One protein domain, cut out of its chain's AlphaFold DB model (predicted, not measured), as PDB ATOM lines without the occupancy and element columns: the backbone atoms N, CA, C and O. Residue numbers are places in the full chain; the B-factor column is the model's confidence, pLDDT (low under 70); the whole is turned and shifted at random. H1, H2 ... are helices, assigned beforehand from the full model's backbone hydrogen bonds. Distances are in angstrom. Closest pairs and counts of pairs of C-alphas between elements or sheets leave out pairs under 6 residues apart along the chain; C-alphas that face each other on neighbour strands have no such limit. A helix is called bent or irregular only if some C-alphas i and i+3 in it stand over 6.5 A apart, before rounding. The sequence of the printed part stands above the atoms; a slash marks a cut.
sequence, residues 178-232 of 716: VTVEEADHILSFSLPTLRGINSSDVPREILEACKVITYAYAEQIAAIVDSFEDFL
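AT A GLANCE: This is residues 178 to 232 of the 716 residues of an uncharacterized protein of Podospora anserina (strain S / ATCC MYA-4624 / DSM 980 / FGSC 10383) (UniProt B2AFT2). One long, nearly straight helix, H2, makes the length of the domain, and a shorter helix, H1, crosses it with its first half, near the middle of H2, so that the rest of H1 reaches away from H2. Residues 196 to 203 fold back from the far end of H1 to the first end of H2, closing a rough triangle, while the last part of H2, residues 223 to 232, sticks out as a free arm. The printed part has 55 residues, with two named helices in the order H1, H2 and no named strand; the class is all helix. The whole is loose, with a radius of gyration of the C-alphas of 13.3 A, and spans 43 by 20 by 13 A.

HOW THE PARTS SIT: H1, residues 180 to 195, and H2, residues 204 to 232, touch, with 12 pairs of C-alphas within 8 A. The closest C-alphas are those of Ala 183 and Tyr 215, 5.1 A apart. H1 touches H2 with residues 180 to 187 alone, and H2 touches H1 with residues 210 to 218 alone. Their lines are about perpendicular, at 76 degrees, and their centres are 12.9 A apart. Of the O i to N i+4 pairs, 11 of 12 in H1 and 23 of 25 in H2 are within hydrogen-bond range.

IN THESE COORDINATES: H1 begins at C-alpha 180, at (223.130, 252.048, 288.038), and measures 21.7 A from first to last C-alpha. It is neither bent nor irregular, but only just: C-alphas 189 and 192 are 6.2 A apart. H2 measures 41.6 A, from C-alpha 204 at (237.026, 246.942, 283.901) to C-alpha 232 at (200.158, 264.288, 275.418).

THE WHOLE: The two C-alphas farthest apart are those of Pro 203 and Leu 232, at 43.2 A. Without residues 223 to 232, which stand free, the body spans 28 by 21 by 13 A. The link from H1 to H2, 8 residues, is short, and the printed part has no cut. The mean pLDDT of the printed part is 94.7, and no printed residue is under 70.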
ATOM      1  N   VAL A 178     216.316 255.868 286.404       92.56
ATOM      2  CA  VAL A 178     217.129 254.742 285.907       92.56
ATOM      3  C   VAL A 178     218.292 254.417 286.844       92.56
ATOM      4  O   VAL A 178     219.160 255.257 287.085       92.56
ATOM      5  N   THR A 179     218.338 253.179 287.331       95.69
ATOM      6  CA  THR A 179     219.344 252.745 288.310       95.69
ATOM      7  C   THR A 179     220.721 252.470 287.679       95.69
ATOM      8  O   THR A 179     220.882 252.314 286.462       95.69
ATOM      9  N   VAL A 180     221.770 252.400 288.507       93.44
ATOM     10  CA  VAL A 180     223.130 252.048 288.038       93.44
ATOM     11  C   VAL A 180     223.182 250.574 287.608       93.44
ATOM     12  O   VAL A 180     223.902 250.201 286.677       93.44
ATOM     13  N   GLU A 181     222.360 249.760 288.255       95.38
ATOM     14  CA  GLU A 181     222.088 248.354 288.004       95.38
ATOM     15  C   GLU A 181     221.430 248.174 286.624       95.38
ATOM     16  O   GLU A 181     221.927 247.404 285.798       95.38
ATOM     17  N   GLU A 182     220.393 248.956 286.301       95.62
ATOM     18  CA  GLU A 182     219.798 249.001 284.957       95.62
ATOM     19  C   GLU A 182     220.801 249.419 283.878       95.62
ATOM     20  O   GLU A 182     220.821 248.823 282.797       95.62
ATOM     21  N   ALA A 183     221.680 250.385 284.154       94.62
ATOM     22  CA  ALA A 183     222.731 250.763 283.209       94.62
ATOM     23  C   ALA A 183     223.706 249.599 282.914       94.62
ATOM     24  O   ALA A 183     224.188 249.476 281.779       94.62
ATOM     25  N   ASP A 184     223.958 248.708 283.882       96.00
ATOM     26  CA  ASP A 184     224.734 247.475 283.677       96.00
ATOM     27  C   ASP A 184     223.922 246.385 282.952       96.00
ATOM     28  O   ASP A 184     224.445 245.702 282.066       96.00
ATOM     29  N   HIS A 185     222.618 246.261 283.215       96.50
ATOM     30  CA  HIS A 185     221.724 245.389 282.441       96.50
ATOM     31  C   HIS A 185     221.637 245.812 280.962       96.50
ATOM     32  O   HIS A 185     221.762 244.976 280.059       96.50
ATOM     33  N   ILE A 186     221.535 247.113 280.681       96.69
ATOM     34  CA  ILE A 186     221.549 247.665 279.318       96.69
ATOM     35  C   ILE A 186     222.897 247.387 278.626       96.69
ATOM     36  O   ILE A 186     222.927 247.080 277.428       96.69
ATOM     37  N   LEU A 187     224.026 247.442 279.340       96.88
ATOM     38  CA  LEU A 187     225.352 247.148 278.775       96.88
ATOM     39  C   LEU A 187     225.609 245.660 278.552       96.88
ATOM     40  O   LEU A 187     226.044 245.274 277.465       96.88
ATOM     41  N   SER A 188     225.310 244.825 279.543       96.25
ATOM     42  CA  SER A 188     225.435 243.368 279.446       96.25
ATOM     43  C   SER A 188     224.514 242.776 278.373       96.25
ATOM     44  O   SER A 188     224.900 241.809 277.720       96.25
ATOM     45  N   PHE A 189     223.366 243.402 278.085       97.19
ATOM     46  CA  PHE A 189     222.539 243.067 276.921       97.19
ATOM     47  C   PHE A 189     223.097 243.614 275.593       97.19
ATOM     48  O   PHE A 189     223.134 242.900 274.581       97.19
ATOM     49  N   SER A 190     223.525 244.882 275.551       96.44
ATOM     50  CA  SER A 190     223.866 245.560 274.289       96.44
ATOM     51  C   SER A 190     225.259 245.227 273.744       96.44
ATOM     52  O   SER A 190     225.420 245.175 272.520       96.44
ATOM     53  N   LEU A 191     226.256 244.949 274.592       95.94
ATOM     54  CA  LEU A 191     227.613 244.599 274.147       95.94
ATOM     55  C   LEU A 191     227.650 243.264 273.362       95.94
ATOM     56  O   LEU A 191     228.157 243.271 272.229       95.94
ATOM     57  N   PRO A 192     227.030 242.157 273.829       95.31
ATOM     58  CA  PRO A 192     226.924 240.932 273.037       95.31
ATOM     59  C   PRO A 192     226.052 241.134 271.796       95.31
ATOM     60  O   PRO A 192     226.445 240.741 270.697       95.31
ATOM     61  N   THR A 193     224.903 241.803 271.937       94.69
ATOM     62  CA  THR A 193     223.910 241.940 270.858       94.69
ATOM     63  C   THR A 193     224.405 242.801 269.691       94.69
ATOM     64  O   THR A 193     224.161 242.468 268.531       94.69
ATOM     65  N   LEU A 194     225.117 243.899 269.966       91.44
ATOM     66  CA  LEU A 194     225.567 244.845 268.936       91.44
ATOM     67  C   LEU A 194     226.994 244.588 268.439       91.44
ATOM     68  O   LEU A 194     227.341 245.052 267.348       91.44
ATOM     69  N   ARG A 195     227.842 243.918 269.231       90.56
ATOM     70  CA  ARG A 195     229.275 243.739 268.924       90.56
ATOM     71  C   ARG A 195     229.780 242.300 269.016       90.56
ATOM     72  O   ARG A 195     230.860 242.042 268.492       90.56
ATOM     73  N   GLY A 196     229.039 241.383 269.637       94.50
ATOM     74  CA  GLY A 196     229.524 240.031 269.927       94.50
ATOM     75  C   GLY A 196     230.659 240.002 270.956       94.50
ATOM     76  O   GLY A 196     231.490 239.103 270.900       94.50
ATOM     77  N   ILE A 197     230.717 241.004 271.841       96.12
ATOM     78  CA  ILE A 197     231.710 241.133 272.916       96.12
ATOM     79  C   ILE A 197     230.974 240.894 274.234       96.12
ATOM     80  O   ILE A 197     229.980 241.575 274.492       96.12
ATOM     81  N   ASN A 198     231.432 239.954 275.058       95.50
ATOM     82  CA  ASN A 198     230.835 239.740 276.376       95.50
ATOM     83  C   ASN A 198     231.334 240.821 277.349       95.50
ATOM     84  O   ASN A 198     232.447 241.325 277.198       95.50
ATOM     85  N   SER A 199     230.548 241.170 278.370       93.81
ATOM     86  CA  SER A 199     230.976 242.137 279.400       93.81
ATOM     87  C   SER A 199     232.244 241.687 280.142       93.81
ATOM     88  O   SER A 199     233.053 242.530 280.515       93.81
ATOM     89  N   SER A 200     232.469 240.372 280.261       96.06
ATOM     90  CA  SER A 200     233.705 239.751 280.772       96.06
ATOM     91  C   SER A 200     234.966 240.073 279.967       96.06
ATOM     92  O   SER A 200     236.070 240.004 280.502       96.06
ATOM     93  N   ASP A 201     234.815 240.393 278.681       95.69
ATOM     94  CA  ASP A 201     235.927 240.524 277.733       95.69
ATOM     95  C   ASP A 201     236.397 241.988 277.608       95.69
ATOM     96  O   ASP A 201     237.375 242.293 276.917       95.69
ATOM     97  N   VAL A 202     235.682 242.908 278.263       95.50
ATOM     98  CA  VAL A 202     235.974 244.340 278.318       95.50
ATOM     99  C   VAL A 202     236.775 244.628 279.596       95.50
ATOM    100  O   VAL A 202     236.297 244.307 280.682       95.50
ATOM    101  N   PRO A 203     237.968 245.255 279.523       97.44
ATOM    102  CA  PRO A 203     238.710 245.629 280.725       97.44
ATOM    103  C   PRO A 203     237.882 246.560 281.613       97.44
ATOM    104  O   PRO A 203     237.183 247.446 281.108       97.44
ATOM    105  N   ARG A 204     237.958 246.356 282.931       96.12
ATOM    106  CA  ARG A 204     237.026 246.942 283.901       96.12
ATOM    107  C   ARG A 204     236.915 248.460 283.775       96.12
ATOM    108  O   ARG A 204     235.814 248.987 283.790       96.12
ATOM    109  N   GLU A 205     238.025 249.154 283.563       96.69
ATOM    110  CA  GLU A 205     238.089 250.617 283.449       96.69
ATOM    111  C   GLU A 205     237.256 251.148 282.270       96.69
ATOM    112  O   GLU A 205     236.684 252.235 282.339       96.69
ATOM    113  N   ILE A 206     237.164 250.368 281.188       95.88
ATOM    114  CA  ILE A 206     236.329 250.673 280.021       95.88
ATOM    115  C   ILE A 206     234.868 250.318 280.308       95.88
ATOM    116  O   ILE A 206     233.983 251.056 279.884       95.88
ATOM    117  N   LEU A 207     234.607 249.227 281.036       96.31
ATOM    118  CA  LEU A 207     233.251 248.833 281.415       96.31
ATOM    119  C   LEU A 207     232.607 249.873 282.350       96.31
ATOM    120  O   LEU A 207     231.505 250.327 282.056       96.31
ATOM    121  N   GLU A 208     233.311 250.336 283.391       96.44
ATOM    122  CA  GLU A 208     232.827 251.413 284.275       96.44
ATOM    123  C   GLU A 208     232.620 252.732 283.496       96.44
ATOM    124  O   GLU A 208     231.602 253.408 283.660       96.44
ATOM    125  N   ALA A 209     233.530 253.086 282.575       96.31
ATOM    126  CA  ALA A 209     233.353 254.257 281.710       96.31
ATOM    127  C   ALA A 209     232.129 254.123 280.784       96.31
ATOM    128  O   ALA A 209     231.426 255.105 280.535       96.31
ATOM    129  N   CYS A 210     231.839 252.914 280.298       95.75
ATOM    130  CA  CYS A 210     230.609 252.623 279.572       95.75
ATOM    131  C   CYS A 210     229.369 252.747 280.469       95.75
ATOM    132  O   CYS A 210     228.391 253.324 280.002       95.75
ATOM    133  N   LYS A 211     229.398 252.282 281.730       96.31
ATOM    134  CA  LYS A 211     228.264 252.405 282.674       96.31
ATOM    135  C   LYS A 211     227.835 253.853 282.858       96.31
ATOM    136  O   LYS A 211     226.667 254.163 282.650       96.31
ATOM    137  N   VAL A 212     228.787 254.750 283.125       96.56
ATOM    138  CA  VAL A 212     228.521 256.194 283.269       96.56
ATOM    139  C   VAL A 212     227.906 256.794 281.993       96.56
ATOM    140  O   VAL A 212     226.993 257.612 282.075       96.56
ATOM    141  N   ILE A 213     228.363 256.373 280.806       96.31
ATOM    142  CA  ILE A 213     227.808 256.843 279.523       96.31
ATOM    143  C   ILE A 213     226.392 256.296 279.284       96.31
ATOM    144  O   ILE A 213     225.539 257.035 278.797       96.31
ATOM    145  N   THR A 214     226.133 255.028 279.613       96.25
ATOM    146  CA  THR A 214     224.810 254.405 279.464       96.25
ATOM    147  C   THR A 214     223.799 255.012 280.427       96.25
ATOM    148  O   THR A 214     222.721 255.383 279.978       96.25
ATOM    149  N   TYR A 215     224.167 255.183 281.700       96.56
ATOM    150  CA  TYR A 215     223.346 255.840 282.720       96.56
ATOM    151  C   TYR A 215     222.911 257.236 282.253       96.56
ATOM    152  O   TYR A 215     221.726 257.486 282.054       96.56
ATOM    153  N   ALA A 216     223.875 258.107 281.927       95.88
ATOM    154  CA  ALA A 216     223.593 259.479 281.502       95.88
ATOM    155  C   ALA A 216     222.839 259.566 280.157       95.88
ATOM    156  O   ALA A 216     222.285 260.614 279.825       95.88
ATOM    157  N   TYR A 217     222.834 258.499 279.349       95.44
ATOM    158  CA  TYR A 217     222.040 258.408 278.120       95.44
ATOM    159  C   TYR A 217     220.620 257.880 278.373       95.44
ATOM    160  O   TYR A 217     219.687 258.320 277.707       95.44
ATOM    161  N   ALA A 218     220.442 256.977 279.337       95.25
ATOM    162  CA  ALA A 218     219.136 256.480 279.756       95.25
ATOM    163  C   ALA A 218     218.350 257.556 280.528       95.25
ATOM    164  O   ALA A 218     217.193 257.794 280.202       95.25
ATOM    165  N   GLU A 219     219.012 258.303 281.416       95.31
ATOM    166  CA  GLU A 219     218.497 259.525 282.061       95.31
ATOM    167  C   GLU A 219     218.007 260.558 281.021       95.31
ATOM    168  O   GLU A 219     216.912 261.107 281.132       95.31
ATOM    169  N   GLN A 220     218.770 260.762 279.938       95.38
ATOM    170  CA  GLN A 220     218.354 261.610 278.810       95.38
ATOM    171  C   GLN A 220     217.173 261.042 278.010       95.38
ATOM    172  O   GLN A 220     216.468 261.820 277.371       95.38
ATOM    173  N   ILE A 221     216.963 259.723 277.989       93.94
ATOM    174  CA  ILE A 221     215.785 259.119 277.352       93.94
ATOM    175  C   ILE A 221     214.558 259.289 278.246       93.94
ATOM    176  O   ILE A 221     213.536 259.716 277.717       93.94
ATOM    177  N   ALA A 222     214.668 259.024 279.553       92.81
ATOM    178  CA  ALA A 222     213.592 259.235 280.525       92.81
ATOM    179  C   ALA A 222     213.062 260.674 280.433       92.81
ATOM    180  O   ALA A 222     211.948 260.876 279.965       92.81
ATOM    181  N   ALA A 223     213.929 261.676 280.620       92.31
ATOM    182  CA  ALA A 223     213.546 263.088 280.526       92.31
ATOM    183  C   ALA A 223     212.941 263.507 279.162       92.31
ATOM    184  O   ALA A 223     212.219 264.502 279.079       92.31
ATOM    185  N   ILE A 224     213.228 262.780 278.071       94.12
ATOM    186  CA  ILE A 224     212.575 262.992 276.767       94.12
ATOM    187  C   ILE A 224     211.187 262.336 276.726       94.12
ATOM    188  O   ILE A 224     210.276 262.937 276.155       94.12
ATOM    189  N   VAL A 225     211.021 261.144 277.304       94.06
ATOM    190  CA  VAL A 225     209.729 260.449 277.436       94.06
ATOM    191  C   VAL A 225     208.791 261.245 278.342       94.06
ATOM    192  O   VAL A 225     207.694 261.567 277.894       94.06
ATOM    193  N   ASP A 226     209.250 261.680 279.515       90.81
ATOM    194  CA  ASP A 226     208.474 262.494 280.462       90.81
ATOM    195  C   ASP A 226     207.952 263.771 279.776       90.81
ATOM    196  O   ASP A 226     206.753 264.043 279.743       90.81
ATOM    197  N   SER A 227     208.842 264.495 279.078       92.19
ATOM    198  CA  SER A 227     208.482 265.703 278.316       92.19
ATOM    199  C   SER A 227     207.542 265.450 277.125       92.19
ATOM    200  O   SER A 227     206.965 266.391 276.568       92.19
ATOM    201  N   PHE A 228     207.409 264.193 276.693       92.19
ATOM    202  CA  PHE A 228     206.470 263.777 275.656       92.19
ATOM    203  C   PHE A 228     205.124 263.356 276.256       92.19
ATOM    204  O   PHE A 228     204.095 263.632 275.641       92.19
ATOM    205  N   GLU A 229     205.107 262.772 277.455       90.31
ATOM    206  CA  GLU A 229     203.876 262.522 278.207       90.31
ATOM    207  C   GLU A 229     203.214 263.835 278.634       90.31
ATOM    208  O   GLU A 229     202.032 264.013 278.347       90.31
ATOM    209  N   ASP A 230     203.972 264.808 279.157       87.62
ATOM    210  CA  ASP A 230     203.493 266.183 279.406       87.62
ATOM    211  C   ASP A 230     202.798 266.779 278.167       87.62
ATOM    212  O   ASP A 230     201.728 267.385 278.250       87.62
ATOM    213  N   PHE A 231     203.384 266.579 276.980       87.50
ATOM    214  CA  PHE A 231     202.835 267.073 275.715       87.50
ATOM    215  C   PHE A 231     201.569 266.321 275.255       87.50
ATOM    216  O   PHE A 231     200.770 266.882 274.502       87.50
ATOM    217  N   LEU A 232     201.372 265.071 275.684       89.50
ATOM    218  CA  LEU A 232     200.158 264.288 275.418       89.50
ATOM    219  C   LEU A 232     199.053 264.534 276.457       89.50
ATOM    220  O   LEU A 232     197.877 264.441 276.108       89.50
TER     221      LEU A 232